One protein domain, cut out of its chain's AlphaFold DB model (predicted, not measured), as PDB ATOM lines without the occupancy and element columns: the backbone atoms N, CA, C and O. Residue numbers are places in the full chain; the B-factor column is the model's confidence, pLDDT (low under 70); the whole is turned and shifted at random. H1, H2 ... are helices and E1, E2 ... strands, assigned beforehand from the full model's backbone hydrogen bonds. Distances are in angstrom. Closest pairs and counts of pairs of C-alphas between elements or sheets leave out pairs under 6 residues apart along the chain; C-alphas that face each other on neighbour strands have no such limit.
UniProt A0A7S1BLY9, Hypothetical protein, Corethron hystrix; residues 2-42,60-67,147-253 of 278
ATOM      1  N   TYR A   2       0.738  38.318   8.810       83.81
ATOM      2  CA  TYR A   2       1.874  37.660   9.487       83.81
ATOM      3  C   TYR A   2       1.462  36.726  10.628       83.81
ATOM      4  O   TYR A   2       2.039  35.652  10.728       83.81
ATOM      5  N   GLY A   3       0.451  37.081  11.433       91.06
ATOM      6  CA  GLY A   3      -0.076  36.178  12.466       91.06
ATOM      7  C   GLY A   3      -0.579  34.861  11.869       91.06
ATOM      8  O   GLY A   3      -0.083  33.800  12.229       91.06
ATOM      9  N   ASP A   4      -1.463  34.946  10.870       94.38
ATOM     10  CA  ASP A   4      -2.014  33.770  10.180       94.38
ATOM     11  C   ASP A   4      -0.923  32.927   9.499       94.38
ATOM     12  O   ASP A   4      -0.997  31.701   9.464       94.38
ATOM     13  N   LEU A   5       0.097  33.575   8.926       95.06
ATOM     14  CA  LEU A   5       1.215  32.881   8.290       95.06
ATOM     15  C   LEU A   5       2.117  32.194   9.325       95.06
ATOM     16  O   LEU A   5       2.501  31.049   9.116       95.06
ATOM     17  N   CYS A   6       2.419  32.854  10.445       96.62
ATOM     18  CA  CYS A   6       3.190  32.263  11.539       96.62
ATOM     19  C   CYS A   6       2.476  31.043  12.129       96.62
ATOM     20  O   CYS A   6       3.122  30.026  12.365       96.62
ATOM     21  N   GLU A   7       1.155  31.109  12.304       95.88
ATOM     22  CA  GLU A   7       0.348  29.973  12.756       95.88
ATOM     23  C   GLU A   7       0.439  28.795  11.776       95.88
ATOM     24  O   GLU A   7       0.775  27.683  12.178       95.88
ATOM     25  N   LYS A   8       0.242  29.048  10.474       96.38
ATOM     26  CA  LYS A   8       0.352  28.018   9.423       96.38
ATOM     27  C   LYS A   8       1.733  27.364   9.365       96.38
ATOM     28  O   LYS A   8       1.825  26.165   9.132       96.38
ATOM     29  N   LEU A   9       2.790  28.151   9.561       96.38
ATOM     30  CA  LEU A   9       4.177  27.683   9.553       96.38
ATOM     31  C   LEU A   9       4.606  27.054  10.894       96.38
ATOM     32  O   LEU A   9       5.701  26.500  10.989       96.38
ATOM     33  N   GLY A  10       3.786  27.151  11.946       96.31
ATOM     34  CA  GLY A  10       4.146  26.702  13.290       96.31
ATOM     35  C   GLY A  10       5.328  27.477  13.884       96.31
ATOM     36  O   GLY A  10       6.231  26.869  14.465       96.31
ATOM     37  N   VAL A  11       5.352  28.799  13.688       97.19
ATOM     38  CA  VAL A  11       6.342  29.730  14.250       97.19
ATOM     39  C   VAL A  11       5.910  30.110  15.664       97.19
ATOM     40  O   VAL A  11       4.924  30.823  15.852       97.19
ATOM     41  N   GLY A  12       6.652  29.636  16.664       95.00
ATOM     42  CA  GLY A  12       6.328  29.823  18.077       95.00
ATOM     43  C   GLY A  12       6.739  31.185  18.630       95.00
ATOM     44  O   GLY A  12       6.193  31.622  19.642       95.00
ATOM     45  N   SER A  13       7.679  31.886  17.984       95.31
ATOM     46  CA  SER A  13       8.139  33.183  18.486       95.31
ATOM     47  C   SER A  13       7.241  34.373  18.139       95.31
ATOM     48  O   SER A  13       7.488  35.478  18.638       95.31
ATOM     49  N   TYR A  14       6.224  34.182  17.290       96.12
ATOM     50  CA  TYR A  14       5.287  35.249  16.958       96.12
ATOM     51  C   TYR A  14       4.423  35.593  18.170       96.12
ATOM     52  O   TYR A  14       3.735  34.736  18.724       96.12
ATOM     53  N   ARG A  15       4.412  36.867  18.558       95.25
ATOM     54  CA  ARG A  15       3.477  37.372  19.566       95.25
ATOM     55  C   ARG A  15       3.149  38.834  19.345       95.25
ATOM     56  O   ARG A  15       4.005  39.623  18.948       95.25
ATOM     57  N   ARG A  16       1.914  39.196  19.673       95.44
ATOM     58  CA  ARG A  16       1.528  40.586  19.916       95.44
ATOM     59  C   ARG A  16       2.133  41.051  21.234       95.44
ATOM     60  O   ARG A  16       2.235  40.261  22.172       95.44
ATOM     61  N   LEU A  17       2.560  42.305  21.287       96.56
ATOM     62  CA  LEU A  17       3.163  42.879  22.486       96.56
ATOM     63  C   LEU A  17       3.033  44.404  22.512       96.56
ATOM     64  O   LEU A  17       3.079  45.024  21.446       96.56
ATOM     65  N   PRO A  18       2.934  45.016  23.702       97.56
ATOM     66  CA  PRO A  18       3.055  46.454  23.865       97.56
ATOM     67  C   PRO A  18       4.425  46.978  23.426       97.56
ATOM     68  O   PRO A  18       5.444  46.284  23.512       97.56
ATOM     69  N   VAL A  19       4.441  48.241  23.010       98.06
ATOM     70  CA  VAL A  19       5.648  48.983  22.641       98.06
ATOM     71  C   VAL A  19       5.648  50.313  23.376       98.06
ATOM     72  O   VAL A  19       4.665  51.060  23.320       98.06
ATOM     73  N   LEU A  20       6.747  50.626  24.057       98.25
ATOM     74  CA  LEU A  20       6.903  51.863  24.817       98.25
ATOM     75  C   LEU A  20       8.085  52.684  24.299       98.25
ATOM     76  O   LEU A  20       9.145  52.142  23.996       98.25
ATOM     77  N   SER A  21       7.935  54.005  24.287       98.00
ATOM     78  CA  SER A  21       9.069  54.924  24.208       98.00
ATOM     79  C   SER A  21       9.569  55.227  25.617       98.00
ATOM     80  O   SER A  21       8.766  55.521  26.509       98.00
ATOM     81  N   VAL A  22      10.884  55.162  25.830       98.12
ATOM     82  CA  VAL A  22      11.511  55.361  27.143       98.12
ATOM     83  C   VAL A  22      12.655  56.363  27.038       98.12
ATOM     84  O   VAL A  22      13.638  56.153  26.339       98.12
ATOM     85  N   SER A  23      12.576  57.475  27.758       97.38
ATOM     86  CA  SER A  23      13.706  58.402  27.853       97.38
ATOM     87  C   SER A  23      14.686  57.964  28.949       97.38
ATOM     88  O   SER A  23      14.249  57.494  30.005       97.38
ATOM     89  N   PRO A  24      15.997  58.188  28.785       94.62
ATOM     90  CA  PRO A  24      16.954  58.086  29.884       94.62
ATOM     91  C   PRO A  24      16.634  59.083  31.005       94.62
ATOM     92  O   PRO A  24      16.048  60.143  30.778       94.62
ATOM     93  N   GLY A  25      16.994  58.750  32.246       94.31
ATOM     94  CA  GLY A  25      16.793  59.637  33.395       94.31
ATOM     95  C   GLY A  25      16.274  58.917  34.633       94.31
ATOM     96  O   GLY A  25      16.623  57.769  34.886       94.31
ATOM     97  N   LYS A  26      15.470  59.611  35.447       94.31
ATOM     98  CA  LYS A  26      14.914  59.084  36.704       94.31
ATOM     99  C   LYS A  26      13.451  59.484  36.889       94.31
ATOM    100  O   LYS A  26      12.988  60.488  36.349       94.31
ATOM    101  N   GLY A  27      12.732  58.723  37.713       93.06
ATOM    102  CA  GLY A  27      11.367  59.048  38.145       93.06
ATOM    103  C   GLY A  27      10.270  58.799  37.102       93.06
ATOM    104  O   GLY A  27       9.108  59.121  37.356       93.06
ATOM    105  N   GLY A  28      10.606  58.219  35.946       95.38
ATOM    106  CA  GLY A  28       9.658  57.786  34.921       95.38
ATOM    107  C   GLY A  28       8.648  56.766  35.414       95.38
ATOM    108  O   GLY A  28       7.440  56.994  35.339       95.38
ATOM    109  N   LEU A  29       9.159  55.681  36.001       96.19
ATOM    110  CA  LEU A  29       8.352  54.561  36.490       96.19
ATOM    111  C   LEU A  29       7.308  54.998  37.516       96.19
ATOM    112  O   LEU A  29       6.156  54.593  37.426       96.19
ATOM    113  N   ASN A  30       7.661  55.890  38.446       94.81
ATOM    114  CA  ASN A  30       6.723  56.387  39.460       94.81
ATOM    115  C   ASN A  30       5.509  57.105  38.856       94.81
ATOM    116  O   ASN A  30       4.430  57.083  39.447       94.81
ATOM    117  N   ARG A  31       5.683  57.763  37.703       93.88
ATOM    118  CA  ARG A  31       4.585  58.410  36.974       93.88
ATOM    119  C   ARG A  31       3.795  57.393  36.157       93.88
ATOM    120  O   ARG A  31       2.573  57.383  36.251       93.88
ATOM    121  N   ALA A  32       4.478  56.515  35.424       95.44
ATOM    122  CA  ALA A  32       3.842  55.490  34.596       95.44
ATOM    123  C   ALA A  32       3.014  54.485  35.423       95.44
ATOM    124  O   ALA A  32       1.909  54.127  35.031       95.44
ATOM    125  N   ARG A  33       3.479  54.111  36.623       95.38
ATOM    126  CA  ARG A  33       2.743  53.236  37.556       95.38
ATOM    127  C   ARG A  33       1.435  53.843  38.077       95.38
ATOM    128  O   ARG A  33       0.569  53.108  38.530       95.38
ATOM    129  N   LYS A  34       1.286  55.171  38.033       94.12
ATOM    130  CA  LYS A  34       0.066  55.889  38.447       94.12
ATOM    131  C   LYS A  34      -0.890  56.159  37.280       94.12
ATOM    132  O   LYS A  34      -1.894  56.839  37.474       94.12
ATOM    133  N   SER A  35      -0.568  55.686  36.079       93.94
ATOM    134  CA  SER A  35      -1.394  55.836  34.884       93.94
ATOM    135  C   SER A  35      -1.797  54.470  34.320       93.94
ATOM    136  O   SER A  35      -1.387  53.416  34.814       93.94
ATOM    137  N   ASN A  36      -2.568  54.492  33.232       92.56
ATOM    138  CA  ASN A  36      -2.955  53.290  32.488       92.56
ATOM    139  C   ASN A  36      -1.768  52.581  31.809       92.56
ATOM    140  O   ASN A  36      -1.953  51.502  31.255       92.56
ATOM    141  N   LEU A  37      -0.560  53.163  31.841       94.00
ATOM    142  CA  LEU A  37       0.655  52.515  31.341       94.00
ATOM    143  C   LEU A  37       1.144  51.395  32.259       94.00
ATOM    144  O   LEU A  37       1.894  50.542  31.804       94.00
ATOM    145  N   SER A  38       0.728  51.394  33.528       94.75
ATOM    146  CA  SER A  38       1.142  50.403  34.530       94.75
ATOM    147  C   SER A  38       0.981  48.951  34.068       94.75
ATOM    148  O   SER A  38       1.859  48.145  34.344       94.75
ATOM    149  N   GLN A  39      -0.078  48.641  33.315       93.88
ATOM    150  CA  GLN A  39      -0.350  47.299  32.781       93.88
ATOM    151  C   GLN A  39       0.619  46.846  31.671       93.88
ATOM    152  O   GLN A  39       0.653  45.668  31.338       93.88
ATOM    153  N   PHE A  40       1.370  47.777  31.076       95.38
ATOM    154  CA  PHE A  40       2.320  47.515  29.992       95.38
ATOM    155  C   PHE A  40       3.775  47.657  30.448       95.38
ATOM    156  O   PHE A  40       4.680  47.548  29.630       95.38
ATOM    157  N   LEU A  41       4.025  47.974  31.724       95.50
ATOM    158  CA  LEU A  41       5.388  48.065  32.237       95.50
ATOM    159  C   LEU A  41       5.908  46.652  32.511       95.50
ATOM    160  O   LEU A  41       5.322  45.972  33.353       95.50
ATOM    161  N   PRO A  42       7.002  46.223  31.864       94.25
ATOM    162  CA  PRO A  42       7.582  44.928  32.172       94.25
ATOM    163  C   PRO A  42       8.238  44.954  33.558       94.25
ATOM    164  O   PRO A  42       8.829  45.967  33.948       94.25
ATOM    165  N   ASP A  60      -1.924  46.485  17.234       90.44
ATOM    166  CA  ASP A  60      -1.271  46.799  15.961       90.44
ATOM    167  C   ASP A  60       0.244  46.517  15.964       90.44
ATOM    168  O   ASP A  60       0.903  46.647  14.933       90.44
ATOM    169  N   THR A  61       0.793  46.071  17.096       95.25
ATOM    170  CA  THR A  61       2.216  45.761  17.267       95.25
ATOM    171  C   THR A  61       2.451  44.283  17.566       95.25
ATOM    172  O   THR A  61       1.803  43.666  18.415       95.25
ATOM    173  N   ALA A  62       3.424  43.696  16.875       95.19
ATOM    174  CA  ALA A  62       3.833  42.311  17.059       95.19
ATOM    175  C   ALA A  62       5.330  42.153  16.802       95.19
ATOM    176  O   ALA A  62       5.961  42.995  16.169       95.19
ATOM    177  N   GLN A  63       5.878  41.038  17.266       95.12
ATOM    178  CA  GLN A  63       7.242  40.628  16.975       95.12
ATOM    179  C   GLN A  63       7.276  39.169  16.535       95.12
ATOM    180  O   GLN A  63       6.389  38.385  16.876       95.12
ATOM    181  N   VAL A  64       8.343  38.802  15.835       95.62
ATOM    182  CA  VAL A  64       8.696  37.428  15.477       95.62
ATOM    183  C   VAL A  64      10.217  37.309  15.461       95.62
ATOM    184  O   VAL A  64      10.900  38.280  15.140       95.62
ATOM    185  N   THR A  65      10.767  36.144  15.804       93.94
ATOM    186  CA  THR A  65      12.207  35.889  15.660       93.94
ATOM    187  C   THR A  65      12.511  35.559  14.198       93.94
ATOM    188  O   THR A  65      12.096  34.495  13.730       93.94
ATOM    189  N   PRO A  66      13.252  36.410  13.455       93.44
ATOM    190  CA  PRO A  66      13.380  36.251  12.004       93.44
ATOM    191  C   PRO A  66      14.000  34.921  11.578       93.44
ATOM    192  O   PRO A  66      13.556  34.324  10.603       93.44
ATOM    193  N   LYS A  67      14.992  34.428  12.333       93.62
ATOM    194  CA  LYS A  67      15.651  33.147  12.049       93.62
ATOM    195  C   LYS A  67      14.649  31.987  12.039       93.62
ATOM    196  O   LYS A  67      14.589  31.266  11.054       93.62
ATOM    197  N   GLY A 147      26.111  50.239   2.732       96.69
ATOM    198  CA  GLY A 147      25.886  49.347   3.856       96.69
ATOM    199  C   GLY A 147      25.937  50.103   5.172       96.69
ATOM    200  O   GLY A 147      26.715  51.038   5.334       96.69
ATOM    201  N   VAL A 148      25.140  49.666   6.142       96.56
ATOM    202  CA  VAL A 148      25.230  50.136   7.526       96.56
ATOM    203  C   VAL A 148      25.492  48.944   8.431       96.56
ATOM    204  O   VAL A 148      24.586  48.163   8.746       96.56
ATOM    205  N   LYS A 149      26.742  48.806   8.871       96.88
ATOM    206  CA  LYS A 149      27.162  47.781   9.822       96.88
ATOM    207  C   LYS A 149      26.729  48.188  11.221       96.88
ATOM    208  O   LYS A 149      27.069  49.266  11.701       96.88
ATOM    209  N   SER A 150      25.970  47.333  11.897       96.31
ATOM    210  CA  SER A 150      25.439  47.629  13.230       96.31
ATOM    211  C   SER A 150      25.665  46.487  14.198       96.31
ATOM    212  O   SER A 150      25.450  45.325  13.865       96.31
ATOM    213  N   THR A 151      26.062  46.841  15.415       97.75
ATOM    214  CA  THR A 151      26.238  45.886  16.509       97.75
ATOM    215  C   THR A 151      24.900  45.609  17.191       97.75
ATOM    216  O   THR A 151      24.039  46.481  17.278       97.75
ATOM    217  N   SER A 152      24.726  44.390  17.683       97.62
ATOM    218  CA  SER A 152      23.606  43.994  18.529       97.62
ATOM    219  C   SER A 152      24.063  42.984  19.572       97.62
ATOM    220  O   SER A 152      25.079  42.302  19.402       97.62
ATOM    221  N   VAL A 153      23.312  42.882  20.662       98.19
ATOM    222  CA  VAL A 153      23.610  41.938  21.741       98.19
ATOM    223  C   VAL A 153      22.362  41.184  22.164       98.19
ATOM    224  O   VAL A 153      21.246  41.674  22.013       98.19
ATOM    225  N   VAL A 154      22.551  39.973  22.672       97.88
ATOM    226  CA  VAL A 154      21.494  39.157  23.266       97.88
ATOM    227  C   VAL A 154      21.872  38.900  24.715       97.88
ATOM    228  O   VAL A 154      22.978  38.434  24.989       97.88
ATOM    229  N   TRP A 155      20.964  39.214  25.628       97.75
ATOM    230  CA  TRP A 155      21.072  38.901  27.047       97.75
ATOM    231  C   TRP A 155      20.252  37.662  27.369       97.75
ATOM    232  O   TRP A 155      19.146  37.509  26.850       97.75
ATOM    233  N   LYS A 156      20.766  36.819  28.263       96.31
ATOM    234  CA  LYS A 156      19.996  35.705  28.825       96.31
ATOM    235  C   LYS A 156      18.868  36.225  29.719       96.31
ATOM    236  O   LYS A 156      18.931  37.353  30.210       96.31
ATOM    237  N   ALA A 157      17.868  35.393  29.987       91.69
ATOM    238  CA  ALA A 157      16.967  35.643  31.107       91.69
ATOM    239  C   ALA A 157      17.765  35.624  32.433       91.69
ATOM    240  O   ALA A 157      18.687  34.813  32.567       91.69
ATOM    241  N   PRO A 158      17.457  36.493  33.410       83.75
ATOM    242  CA  PRO A 158      18.017  36.379  34.753       83.75
ATOM    243  C   PRO A 158      17.506  35.095  35.428       83.75
ATOM    244  O   PRO A 158      16.346  34.735  35.256       83.75
ATOM    245  N   GLU A 159      18.351  34.427  36.220       78.62
ATOM    246  CA  GLU A 159      18.040  33.117  36.835       78.62
ATOM    247  C   GLU A 159      16.726  33.100  37.638       78.62
ATOM    248  O   GLU A 159      15.995  32.113  37.601       78.62
ATOM    249  N   ASP A 160      16.400  34.210  38.307       71.62
ATOM    250  CA  ASP A 160      15.254  34.321  39.219       71.62
ATOM    251  C   ASP A 160      14.056  35.088  38.620       71.62
ATOM    252  O   ASP A 160      13.151  35.480  39.361       71.62
ATOM    253  N   GLY A 161      14.048  35.388  37.314       68.31
ATOM    254  CA  GLY A 161      13.084  36.332  36.740       68.31
ATOM    255  C   GLY A 161      12.506  35.921  35.392       68.31
ATOM    256  O   GLY A 161      13.229  35.566  34.464       68.31
ATOM    257  N   ALA A 162      11.185  36.051  35.265       79.00
ATOM    258  CA  ALA A 162      10.529  36.055  33.966       79.00
ATOM    259  C   ALA A 162      10.829  37.369  33.229       79.00
ATOM    260  O   ALA A 162      11.033  38.420  33.841       79.00
ATOM    261  N   VAL A 163      10.850  37.311  31.898       89.12
ATOM    262  CA  VAL A 163      10.997  38.497  31.055       89.12
ATOM    263  C   VAL A 163       9.692  38.737  30.309       89.12
ATOM    264  O   VAL A 163       9.384  38.058  29.326       89.12
ATOM    265  N   ASP A 164       8.932  39.728  30.772       90.94
ATOM    266  CA  ASP A 164       7.669  40.108  30.147       90.94
ATOM    267  C   ASP A 164       7.852  40.677  28.739       90.94
ATOM    268  O   ASP A 164       8.857  41.314  28.394       90.94
ATOM    269  N   ALA A 165       6.823  40.472  27.919       91.81
ATOM    270  CA  ALA A 165       6.771  40.934  26.544       91.81
ATOM    271  C   ALA A 165       6.420  42.426  26.485       91.81
ATOM    272  O   ALA A 165       5.251  42.792  26.487       91.81
ATOM    273  N   THR A 166       7.416  43.303  26.407       97.00
ATOM    274  CA  THR A 166       7.222  44.715  26.038       97.00
ATOM    275  C   THR A 166       8.470  45.221  25.333       97.00
ATOM    276  O   THR A 166       9.557  45.188  25.908       97.00
ATOM    277  N   ALA A 167       8.324  45.670  24.087       97.94
ATOM    278  CA  ALA A 167       9.440  46.249  23.348       97.94
ATOM    279  C   ALA A 167       9.638  47.718  23.739       97.94
ATOM    280  O   ALA A 167       8.663  48.438  23.968       97.94
ATOM    281  N   LEU A 168      10.890  48.169  23.807       98.31
ATOM    282  CA  LEU A 168      11.223  49.547  24.168       98.31
ATOM    283  C   LEU A 168      12.007  50.235  23.051       98.31
ATOM    284  O   LEU A 168      12.998  49.691  22.575       98.31
ATOM    285  N   PHE A 169      11.615  51.463  22.722       98.00
ATOM    286  CA  PHE A 169      12.414  52.405  21.941       98.00
ATOM    287  C   PHE A 169      12.951  53.475  22.880       98.00
ATOM    288  O   PHE A 169      12.214  54.348  23.353       98.00
ATOM    289  N   CYS A 170      14.237  53.380  23.193       98.12
ATOM    290  CA  CYS A 170      14.874  54.244  24.166       98.12
ATOM    291  C   CYS A 170      15.557  55.430  23.486       98.12
ATOM    292  O   CYS A 170      16.243  55.264  22.482       98.12
ATOM    293  N   GLY A 171      15.408  56.625  24.060       96.12
ATOM    294  CA  GLY A 171      16.159  57.803  23.623       96.12
ATOM    295  C   GLY A 171      17.666  57.681  23.889       96.12
ATOM    296  O   GLY A 171      18.105  56.812  24.644       96.12
ATOM    297  N   GLU A 172      18.447  58.581  23.290       96.56
ATOM    298  CA  GLU A 172      19.901  58.660  23.486       96.56
ATOM    299  C   GLU A 172      20.248  58.964  24.954       96.56
ATOM    300  O   GLU A 172      19.772  59.944  25.532       96.56
ATOM    301  N   ASP A 173      21.069  58.111  25.566       96.56
ATOM    302  CA  ASP A 173      21.620  58.292  26.907       96.56
ATOM    303  C   ASP A 173      23.017  58.907  26.824       96.56
ATOM    304  O   ASP A 173      24.019  58.200  26.680       96.56
ATOM    305  N   ASP A 174      23.091  60.230  26.971       96.25
ATOM    306  CA  ASP A 174      24.335  61.010  26.887       96.25
ATOM    307  C   ASP A 174      25.437  60.526  27.846       96.25
ATOM    308  O   ASP A 174      26.623  60.726  27.589       96.25
ATOM    309  N   ARG A 175      25.080  59.848  28.950       96.25
ATOM    310  CA  ARG A 175      26.061  59.287  29.902       96.25
ATOM    311  C   ARG A 175      26.920  58.198  29.264       96.25
ATOM    312  O   ARG A 175      28.040  57.956  29.714       96.25
ATOM    313  N   PHE A 176      26.369  57.511  28.267       96.62
ATOM    314  CA  PHE A 176      26.990  56.377  27.590       96.62
ATOM    315  C   PHE A 176      27.129  56.595  26.077       96.62
ATOM    316  O   PHE A 176      27.802  55.797  25.427       96.62
ATOM    317  N   GLY A 177      26.520  57.653  25.529       96.38
ATOM    318  CA  GLY A 177      26.492  57.945  24.098       96.38
ATOM    319  C   GLY A 177      25.849  56.808  23.308       96.38
ATOM    320  O   GLY A 177      26.449  56.321  22.344       96.38
ATOM    321  N   THR A 178      24.710  56.295  23.787       97.50
ATOM    322  CA  THR A 178      23.924  55.259  23.103       97.50
ATOM    323  C   THR A 178      22.427  55.429  23.330       97.50
ATOM    324  O   THR A 178      21.998  55.720  24.443       97.50
ATOM    325  N   HIS A 179      21.625  55.142  22.312       96.62
ATOM    326  CA  HIS A 179      20.221  54.752  22.451       96.62
ATOM    327  C   HIS A 179      20.114  53.223  22.528       96.62
ATOM    328  O   HIS A 179      21.133  52.528  22.450       96.62
ATOM    329  N   LEU A 180      18.906  52.706  22.757       97.88
ATOM    330  CA  LEU A 180      18.624  51.271  22.788       97.88
ATOM    331  C   LEU A 180      17.271  50.997  22.135       97.88
ATOM    332  O   LEU A 180      16.290  51.667  22.438       97.88
ATOM    333  N   GLU A 181      17.192  49.941  21.345       98.00
ATOM    334  CA  GLU A 181      15.936  49.260  21.058       98.00
ATOM    335  C   GLU A 181      15.964  47.898  21.745       98.00
ATOM    336  O   GLU A 181      16.897  47.114  21.551       98.00
ATOM    337  N   VAL A 182      14.966  47.633  22.586       98.25
ATOM    338  CA  VAL A 182      14.921  46.469  23.472       98.25
ATOM    339  C   VAL A 182      13.780  45.557  23.049       98.25
ATOM    340  O   VAL A 182      12.623  45.964  23.090       98.25
ATOM    341  N   TYR A 183      14.094  44.311  22.704       97.50
ATOM    342  CA  TYR A 183      13.120  43.315  22.261       97.50
ATOM    343  C   TYR A 183      13.229  42.047  23.114       97.50
ATOM    344  O   TYR A 183      14.050  41.168  22.825       97.50
ATOM    345  N   PRO A 184      12.410  41.921  24.170       96.06
ATOM    346  CA  PRO A 184      12.237  40.657  24.870       96.06
ATOM    347  C   PRO A 184      11.721  39.580  23.925       96.06
ATOM    348  O   PRO A 184      10.729  39.798  23.230       96.06
ATOM    349  N   ARG A 185      12.321  38.394  23.920       94.81
ATOM    350  CA  ARG A 185      11.897  37.251  23.103       94.81
ATOM    351  C   ARG A 185      11.090  36.235  23.923       94.81
ATOM    352  O   ARG A 185      11.085  36.299  25.152       94.81
ATOM    353  N   PRO A 186      10.345  35.321  23.274       92.50
ATOM    354  CA  PRO A 186       9.555  34.311  23.988       92.50
ATOM    355  C   PRO A 186      10.366  33.272  24.762       92.50
ATOM    356  O   PRO A 186       9.839  32.691  25.703       92.50
ATOM    357  N   ASP A 187      11.639  33.075  24.417       91.62
ATOM    358  CA  ASP A 187      12.577  32.222  25.159       91.62
ATOM    359  C   ASP A 187      13.153  32.895  26.424       91.62
ATOM    360  O   ASP A 187      13.985  32.311  27.115       91.62
ATOM    361  N   GLY A 188      12.725  34.125  26.730       92.94
ATOM    362  CA  GLY A 188      13.201  34.915  27.865       92.94
ATOM    363  C   GLY A 188      14.485  35.703  27.596       92.94
ATOM    364  O   GLY A 188      14.873  36.523  28.425       92.94
ATOM    365  N   SER A 189      15.139  35.522  26.445       95.31
ATOM    366  CA  SER A 189      16.276  36.365  26.067       95.31
ATOM    367  C   SER A 189      15.827  37.793  25.735       95.31
ATOM    368  O   SER A 189      14.692  38.033  25.319       95.31
ATOM    369  N   ILE A 190      16.722  38.771  25.888       97.19
ATOM    370  CA  ILE A 190      16.488  40.154  25.451       97.19
ATOM    371  C   ILE A 190      17.465  40.498  24.339       97.19
ATOM    372  O   ILE A 190      18.680  40.501  24.537       97.19
ATOM    373  N   TYR A 191      16.929  40.833  23.169       97.62
ATOM    374  CA  TYR A 191      17.706  41.358  22.058       97.62
ATOM    375  C   TYR A 191      17.801  42.876  22.137       97.62
ATOM    376  O   TYR A 191      16.779  43.555  22.224       97.62
ATOM    377  N   LEU A 192      19.023  43.399  22.074       98.06
ATOM    378  CA  LEU A 192      19.288  44.825  21.940       98.06
ATOM    379  C   LEU A 192      19.846  45.123  20.552       98.06
ATOM    380  O   LEU A 192      20.894  44.591  20.170       98.06
ATOM    381  N   CYS A 193      19.188  46.024  19.834       96.62
ATOM    382  CA  CYS A 193      19.722  46.693  18.649       96.62
ATOM    383  C   CYS A 193      19.493  48.202  18.762       96.62
ATOM    384  O   CYS A 193      19.258  48.689  19.865       96.62
ATOM    385  N   GLY A 194      19.673  48.952  17.667       91.94
ATOM    386  CA  GLY A 194      19.619  50.415  17.723       91.94
ATOM    387  C   GLY A 194      20.546  50.955  18.813       91.94
ATOM    388  O   GLY A 194      20.125  51.723  19.663       91.94
ATOM    389  N   ILE A 195      21.787  50.457  18.871       95.62
ATOM    390  CA  ILE A 195      22.738  50.811  19.934       95.62
ATOM    391  C   ILE A 195      23.748  51.866  19.490       95.62
ATOM    392  O   ILE A 195      24.855  51.899  20.016       95.62
ATOM    393  N   GLY A 196      23.406  52.690  18.493       92.62
ATOM    394  CA  GLY A 196      24.256  53.742  17.924       92.62
ATOM    395  C   GLY A 196      25.626  53.300  17.379       92.62
ATOM    396  O   GLY A 196      26.032  52.141  17.478       92.62
ATOM    397  N   GLY A 197      26.361  54.261  16.810       93.19
ATOM    398  CA  GLY A 197      27.742  54.070  16.347       93.19
ATOM    399  C   GLY A 197      27.904  53.034  15.232       93.19
ATOM    400  O   GLY A 197      28.835  52.235  15.280       93.19
ATOM    401  N   SER A 198      26.968  53.009  14.282       94.75
ATOM    402  CA  SER A 198      27.061  52.170  13.088       94.75
ATOM    403  C   SER A 198      28.169  52.647  12.147       94.75
ATOM    404  O   SER A 198      28.354  53.853  11.978       94.75
ATOM    405  N   ASP A 199      28.838  51.703  11.486       95.75
ATOM    406  CA  ASP A 199      29.828  52.004  10.452       95.75
ATOM    407  C   ASP A 199      29.144  52.020   9.079       95.75
ATOM    408  O   ASP A 199      28.403  51.092   8.733       95.75
ATOM    409  N   TYR A 200      29.397  53.066   8.293       95.81
ATOM    410  CA  TYR A 200      28.935  53.152   6.910       95.81
ATOM    411  C   TYR A 200      29.953  52.482   5.996       95.81
ATOM    412  O   TYR A 200      31.145  52.777   6.062       95.81
ATOM    413  N   VAL A 201      29.468  51.581   5.151       97.44
ATOM    414  CA  VAL A 201      30.277  50.784   4.232       97.44
ATOM    415  C   VAL A 201      29.930  51.185   2.815       97.44
ATOM    416  O   VAL A 201      28.764  51.186   2.419       97.44
ATOM    417  N   GLN A 202      30.951  51.543   2.053       97.69
ATOM    418  CA  GLN A 202      30.776  52.082   0.716       97.69
ATOM    419  C   GLN A 202      30.389  50.979  -0.274       97.69
ATOM    420  O   GLN A 202      30.787  49.819  -0.126       97.69
ATOM    421  N   LYS A 203      29.665  51.341  -1.345       96.94
ATOM    422  CA  LYS A 203      29.255  50.392  -2.400       96.94
ATOM    423  C   LYS A 203      30.426  49.547  -2.910       96.94
ATOM    424  O   LYS A 203      30.293  48.337  -3.053       96.94
ATOM    425  N   GLY A 204      31.576  50.177  -3.165       97.38
ATOM    426  CA  GLY A 204      32.760  49.488  -3.687       97.38
ATOM    427  C   GLY A 204      33.308  48.408  -2.749       97.38
ATOM    428  O   GLY A 204      33.817  47.396  -3.221       97.38
ATOM    429  N   GLU A 205      33.168  48.584  -1.433       97.75
ATOM    430  CA  GLU A 205      33.536  47.570  -0.439       97.75
ATOM    431  C   GLU A 205      32.515  46.425  -0.423       97.75
ATOM    432  O   GLU A 205      32.889  45.253  -0.368       97.75
ATOM    433  N   LEU A 206      31.219  46.743  -0.536       97.06
ATOM    434  CA  LEU A 206      30.162  45.733  -0.654       97.06
ATOM    435  C   LEU A 206      30.336  44.872  -1.909       97.06
ATOM    436  O   LEU A 206      30.224  43.653  -1.817       97.06
ATOM    437  N   MET A 207      30.678  45.471  -3.050       95.19
ATOM    438  CA  MET A 207      30.966  44.736  -4.289       95.19
ATOM    439  C   MET A 207      32.154  43.774  -4.136       95.19
ATOM    440  O   MET A 207      32.175  42.705  -4.733       95.19
ATOM    441  N   GLN A 208      33.107  44.094  -3.258       95.00
ATOM    442  CA  GLN A 208      34.221  43.205  -2.905       95.00
ATOM    443  C   GLN A 208      33.852  42.158  -1.839       95.00
ATOM    444  O   GLN A 208      34.683  41.340  -1.448       95.00
ATOM    445  N   GLY A 209      32.602  42.140  -1.368       94.25
ATOM    446  CA  GLY A 209      32.118  41.179  -0.382       94.25
ATOM    447  C   GLY A 209      32.387  41.558   1.070       94.25
ATOM    448  O   GLY A 209      32.379  40.668   1.925       94.25
ATOM    449  N   ALA A 210      32.614  42.842   1.369       95.94
ATOM    450  CA  ALA A 210      32.828  43.304   2.737       95.94
ATOM    451  C   ALA A 210      31.741  42.769   3.682       95.94
ATOM    452  O   ALA A 210      30.542  42.862   3.406       95.94
ATOM    453  N   TYR A 211      32.190  42.191   4.797       95.25
ATOM    454  CA  TYR A 211      31.366  41.644   5.876       95.25
ATOM    455  C   TYR A 211      30.391  40.512   5.501       95.25
ATOM    456  O   TYR A 211      29.501  40.202   6.293       95.25
ATOM    457  N   ARG A 212      30.545  39.883   4.326       92.12
ATOM    458  CA  ARG A 212      29.678  38.774   3.885       92.12
ATOM    459  C   ARG A 212      29.826  37.528   4.760       92.12
ATOM    460  O   ARG A 212      28.827  36.960   5.181       92.12
ATOM    461  N   GLU A 213      31.065  37.128   5.044       89.56
ATOM    462  CA  GLU A 213      31.358  35.918   5.833       89.56
ATOM    463  C   GLU A 213      31.567  36.220   7.320       89.56
ATOM    464  O   GLU A 213      31.153  35.451   8.185       89.56
ATOM    465  N   GLN A 214      32.204  37.354   7.625       92.00
ATOM    466  CA  GLN A 214      32.533  37.760   8.987       92.00
ATOM    467  C   GLN A 214      32.109  39.206   9.228       92.00
ATOM    468  O   GLN A 214      32.566  40.124   8.549       92.00
ATOM    469  N   CYS A 215      31.245  39.413  10.219       94.75
ATOM    470  CA  CYS A 215      30.740  40.725  10.602       94.75
ATOM    471  C   CYS A 215      30.879  40.908  12.115       94.75
ATOM    472  O   CYS A 215      29.983  40.572  12.891       94.75
ATOM    473  N   ASP A 216      32.042  41.411  12.531       95.56
ATOM    474  CA  ASP A 216      32.380  41.529  13.949       95.56
ATOM    475  C   ASP A 216      31.690  42.720  14.616       95.56
ATOM    476  O   ASP A 216      31.562  43.805  14.039       95.56
ATOM    477  N   ALA A 217      31.283  42.520  15.865       97.25
ATOM    478  CA  ALA A 217      30.720  43.560  16.715       97.25
ATOM    479  C   ALA A 217      31.750  44.628  17.099       97.25
ATOM    480  O   ALA A 217      32.939  44.356  17.243       97.25
ATOM    481  N   ASN A 218      31.269  45.842  17.353       97.56
ATOM    482  CA  ASN A 218      32.067  46.909  17.938       97.56
ATOM    483  C   ASN A 218      31.983  46.838  19.473       97.56
ATOM    484  O   ASN A 218      30.958  47.183  20.070       97.56
ATOM    485  N   GLU A 219      33.071  46.419  20.121       97.88
ATOM    486  CA  GLU A 219      33.150  46.231  21.580       97.88
ATOM    487  C   GLU A 219      32.818  47.497  22.386       97.88
ATOM    488  O   GLU A 219      32.231  47.421  23.471       97.88
ATOM    489  N   SER A 220      33.139  48.680  21.851       97.88
ATOM    490  CA  SER A 220      32.803  49.945  22.512       97.88
ATOM    491  C   SER A 220      31.287  50.166  22.560       97.88
ATOM    492  O   SER A 220      30.761  50.591  23.592       97.88
ATOM    493  N   ARG A 221      30.565  49.782  21.495       98.19
ATOM    494  CA  ARG A 221      29.097  49.849  21.435       98.19
ATOM    495  C   ARG A 221      28.454  48.805  22.336       98.19
ATOM    496  O   ARG A 221      27.521  49.136  23.059       98.19
ATOM    497  N   VAL A 222      29.004  47.589  22.382       98.44
ATOM    498  CA  VAL A 222      28.592  46.552  23.349       98.44
ATOM    499  C   VAL A 222      28.702  47.078  24.778       98.44
ATOM    500  O   VAL A 222      27.761  46.954  25.562       98.44
ATOM    501  N   THR A 223      29.828  47.712  25.112       98.44
ATOM    502  CA  THR A 223      30.083  48.269  26.445       98.44
ATOM    503  C   THR A 223      29.110  49.397  26.785       98.44
ATOM    504  O   THR A 223      28.543  49.399  27.881       98.44
ATOM    505  N   ALA A 224      28.897  50.344  25.867       98.38
ATOM    506  CA  ALA A 224      27.965  51.455  26.054       98.38
ATOM    507  C   ALA A 224      26.529  50.953  26.264       98.38
ATOM    508  O   ALA A 224      25.904  51.277  27.277       98.38
ATOM    509  N   ALA A 225      26.047  50.088  25.367       98.44
ATOM    510  CA  ALA A 225      24.709  49.511  25.437       98.44
ATOM    511  C   ALA A 225      24.491  48.712  26.725       98.44
ATOM    512  O   ALA A 225      23.462  48.850  27.380       98.44
ATOM    513  N   SER A 226      25.488  47.924  27.136       98.44
ATOM    514  CA  SER A 226      25.414  47.126  28.361       98.44
ATOM    515  C   SER A 226      25.320  47.991  29.616       98.44
ATOM    516  O   SER A 226      24.585  47.655  30.542       98.44
ATOM    517  N   LYS A 227      26.049  49.114  29.665       97.94
ATOM    518  CA  LYS A 227      25.960  50.067  30.781       97.94
ATOM    519  C   LYS A 227      24.588  50.740  30.829       97.94
ATOM    520  O   LYS A 227      23.992  50.783  31.902       97.94
ATOM    521  N   ALA A 228      24.084  51.197  29.683       97.88
ATOM    522  CA  ALA A 228      22.760  51.806  29.580       97.88
ATOM    523  C   ALA A 228      21.653  50.828  30.000       97.88
ATOM    524  O   ALA A 228      20.841  51.143  30.868       97.88
ATOM    525  N   PHE A 229      21.674  49.604  29.470       97.88
ATOM    526  CA  PHE A 229      20.661  48.591  29.757       97.88
ATOM    527  C   PHE A 229      20.645  48.177  31.237       97.88
ATOM    528  O   PHE A 229      19.585  48.094  31.852       97.88
ATOM    529  N   ARG A 230      21.820  48.016  31.862       97.06
ATOM    530  CA  ARG A 230      21.924  47.734  33.305       97.06
ATOM    531  C   ARG A 230      21.402  48.871  34.184       97.06
ATOM    532  O   ARG A 230      20.979  48.618  35.303       97.06
ATOM    533  N   GLU A 231      21.402  50.120  33.726       97.00
ATOM    534  CA  GLU A 231      20.759  51.198  34.491       97.00
ATOM    535  C   GLU A 231      19.232  51.083  34.492       97.00
ATOM    536  O   GLU A 231      18.600  51.566  35.428       97.00
ATOM    537  N   MET A 232      18.645  50.418  33.495       96.19
ATOM    538  CA  MET A 232      17.199  50.247  33.361       96.19
ATOM    539  C   MET A 232      16.640  49.095  34.205       96.19
ATOM    540  O   MET A 232      15.435  49.075  34.449       96.19
ATOM    541  N   SER A 233      17.485  48.167  34.668       95.31
ATOM    542  CA  SER A 233      17.046  46.955  35.367       95.31
ATOM    543  C   SER A 233      17.999  46.511  36.477       95.31
ATOM    544  O   SER A 233      19.187  46.275  36.246       95.31
ATOM    545  N   ALA A 234      17.470  46.333  37.686       93.94
ATOM    546  CA  ALA A 234      18.228  45.879  38.843       93.94
ATOM    547  C   ALA A 234      18.706  44.425  38.704       93.94
ATOM    548  O   ALA A 234      19.846  44.129  39.076       93.94
ATOM    549  N   SER A 235      17.888  43.528  38.140       93.25
ATOM    550  CA  SER A 235      18.270  42.121  37.938       93.25
ATOM    551  C   SER A 235      19.424  42.003  36.941       93.25
ATOM    552  O   SER A 235      20.465  41.429  37.266       93.25
ATOM    553  N   TYR A 236      19.322  42.658  35.782       94.75
ATOM    554  CA  TYR A 236      20.395  42.659  34.785       94.75
ATOM    555  C   TYR A 236      21.660  43.379  35.265       94.75
ATOM    556  O   TYR A 236      22.774  43.002  34.888       94.75
ATOM    557  N   LYS A 237      21.522  44.389  36.132       95.44
ATOM    558  CA  LYS A 237      22.665  45.037  36.788       95.44
ATOM    559  C   LYS A 237      23.399  44.104  37.744       95.44
ATOM    560  O   LYS A 237      24.625  44.170  37.812       95.44
ATOM    561  N   LYS A 238      22.662  43.279  38.488       93.25
ATOM    562  CA  LYS A 238      23.209  42.381  39.510       93.25
ATOM    563  C   LYS A 238      23.825  41.117  38.906       93.25
ATOM    564  O   LYS A 238      24.930  40.757  39.296       93.25
ATOM    565  N   SER A 239      23.116  40.451  37.996       91.50
ATOM    566  CA  SER A 239      23.467  39.107  37.503       91.50
ATOM    567  C   SER A 239      23.213  38.907  36.005       91.50
ATOM    568  O   SER A 239      23.207  37.779  35.528       91.50
ATOM    569  N   GLY A 240      23.007  39.980  35.234       92.81
ATOM    570  CA  GLY A 240      22.793  39.861  33.794       92.81
ATOM    571  C   GLY A 240      24.025  39.323  33.061       92.81
ATOM    572  O   GLY A 240      25.131  39.858  33.218       92.81
ATOM    573  N   GLU A 241      23.798  38.345  32.185       95.56
ATOM    574  CA  GLU A 241      24.808  37.738  31.319       95.56
ATOM    575  C   GLU A 241      24.481  37.931  29.836       95.56
ATOM    576  O   GLU A 241      23.332  37.798  29.405       95.56
ATOM    577  N   LEU A 242      25.519  38.196  29.042       97.19
ATOM    578  CA  LEU A 242      25.419  38.192  27.589       97.19
ATOM    579  C   LEU A 242      25.414  36.749  27.078       97.19
ATOM    580  O   LEU A 242      26.291  35.955  27.408       97.19
ATOM    581  N   GLU A 243      24.436  36.430  26.242       97.00
ATOM    582  CA  GLU A 243      24.392  35.191  25.471       97.00
ATOM    583  C   GLU A 243      25.174  35.339  24.165       97.00
ATOM    584  O   GLU A 243      25.942  34.456  23.784       97.00
ATOM    585  N   LYS A 244      24.982  36.466  23.468       97.12
ATOM    586  CA  LYS A 244      25.572  36.689  22.150       97.12
ATOM    587  C   LYS A 244      25.951  38.145  21.935       97.12
ATOM    588  O   LYS A 244      25.194  39.057  22.257       97.12
ATOM    589  N   VAL A 245      27.101  38.341  21.304       98.00
ATOM    590  CA  VAL A 245      27.580  39.618  20.772       98.00
ATOM    591  C   VAL A 245      27.775  39.431  19.271       98.00
ATOM    592  O   VAL A 245      28.403  38.461  18.856       98.00
ATOM    593  N   GLN A 246      27.183  40.298  18.451       96.69
ATOM    594  CA  GLN A 246      27.192  40.129  16.995       96.69
ATOM    595  C   GLN A 246      27.022  41.463  16.266       96.69
ATOM    596  O   GLN A 246      26.587  42.454  16.854       96.69
ATOM    597  N   ALA A 247      27.303  41.478  14.968       96.81
ATOM    598  CA  ALA A 247      26.907  42.561  14.083       96.81
ATOM    599  C   ALA A 247      26.206  42.023  12.834       96.81
ATOM    600  O   ALA A 247      26.284  40.840  12.503       96.81
ATOM    601  N   CYS A 248      25.485  42.909  12.161       94.12
ATOM    602  CA  CYS A 248      24.875  42.645  10.870       94.12
ATOM    603  C   CYS A 248      25.076  43.836   9.932       94.12
ATOM    604  O   CYS A 248      25.412  44.940  10.365       94.12
ATOM    605  N   MET A 249      24.869  43.590   8.641       95.44
ATOM    606  CA  MET A 249      24.884  44.612   7.602       95.44
ATOM    607  C   MET A 249      23.453  44.897   7.154       95.44
ATOM    608  O   MET A 249      22.748  43.975   6.743       95.44
ATOM    609  N   ARG A 250      23.032  46.161   7.207       94.81
ATOM    610  CA  ARG A 250      21.766  46.610   6.611       94.81
ATOM    611  C   ARG A 250      22.019  47.299   5.272       94.81
ATOM    612  O   ARG A 250      23.024  47.999   5.158       94.81
ATOM    613  N   PRO A 251      21.135  47.130   4.278       96.31
ATOM    614  CA  PRO A 251      21.209  47.911   3.054       96.31
ATOM    615  C   PRO A 251      20.780  49.358   3.326       96.31
ATOM    616  O   PRO A 251      19.863  49.604   4.111       96.31
ATOM    617  N   CYS A 252      21.419  50.310   2.656       96.25
ATOM    618  CA  CYS A 252      21.110  51.731   2.749       96.25
ATOM    619  C   CYS A 252      21.075  52.362   1.349       96.25
ATOM    620  O   CYS A 252      22.065  52.946   0.901       96.25
ATOM    621  N   PRO A 253      19.942  52.235   0.633       95.31
ATOM    622  CA  PRO A 253      19.684  53.017  -0.571       95.31
ATOM    623  C   PRO A 253      19.692  54.524  -0.250       95.31
ATOM    624  O   PRO A 253      19.201  54.905   0.817       95.31
TER     625      PRO A 253
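AT A GLANCE: This is residues 2 to 42, 60 to 67 and 147 to 253 of the 278 residues of the protein "Hypothetical protein" of Corethron hystrix (UniProt A0A7S1BLY9). A twisted sheet of seven strands curls round one long helix, H5, with most of the contacts made by E4 and E2. Short helices lie at the margins: H2 and H3 beyond the E1 edge, H4 grazing the sheet near E6, H6 at a corner with H5, and H1 away from the sheet. The printed part has 156 residues, with six named helices and seven named strands in the order H1 E1 H2 H3 E2 E3 E4 E5 E6 H4 H5 H6 E7, a mixed class. The branched sheet is mixed: E1 and E3 are parallel, the other neighbour pairs antiparallel. The whole is compact, with a radius of gyration of the C-alphas of 17.0 A, and spans 54 by 45 by 31 A.

HOW THE PARTS SIT: Start at E2, residues 147 to 155. On one side of it are E5, residues 190 to 193, and E6, residues 199 to 201; E7, residues 242 to 252, is on the other side. Look for N 153 and O 192 at 3.0 A, N 147 and O 201 at 2.8 A, and N 150 and O 248 at 2.9 A, within hydrogen-bond range. E3, residues 167 to 173, and E4, residues 178 to 184, form a hairpin, with N 168 and O 182 at 2.9 A; E4 and E5 form another, with N 183 and O 191 at 2.8 A. E3 E4 E5 is a meander, each strand the antiparallel neighbour of the one before; with E2, the antiparallel neighbour of E5, it makes a Greek key. E1, residues 19 to 24, is parallel to E3, with N 20 and O 167 at 2.9 A. H5, residues 219 to 232, is on the sheet; its closest C-alphas to E4 are Ala 225 and Thr 178, 6.3 A. H6, residues 234 to 239, touches H5 only at the corner, at residues 229 to 231 of H5 alone; the closest C-alphas, Arg 230 and Lys 237, are 4.5 A apart. H4, residues 203 to 207, only grazes the sheet. H2, residues 28 to 32, and H3, residues 36 to 40, are close but not clearly touching, C-alphas Ala 32 and Ser 38 being closest at 5.8 A. H1, residues 2 to 9, touches no helix and is not on the sheet. Every O i to N i+4 pair is within range in H1, H2, H4, H5 and H6; H3 has 0 of 1, and 1 of 2 O i to N i+3 pairs.

IN THESE COORDINATES: Find C-alpha 2 at (1.874, 37.660, 9.487), where H1 begins. H5 runs 20.2 A from C-alpha 219 at (33.150, 46.231, 21.580). E2 measures 25.9 A, and E7 28.6 A, ending at C-alpha 252, (21.110, 51.731, 2.749).

THE WHOLE: The C-alphas farthest apart, Lys 34 and Gln 208, are 55.1 A apart. Residues 43 to 59 and 68 to 146 are not printed; the C-alpha gaps are 18.6 A and 20.8 A. The links E2 to E3 and H4 to H5 are long. Residue 161 alone is under 70 in pLDDT.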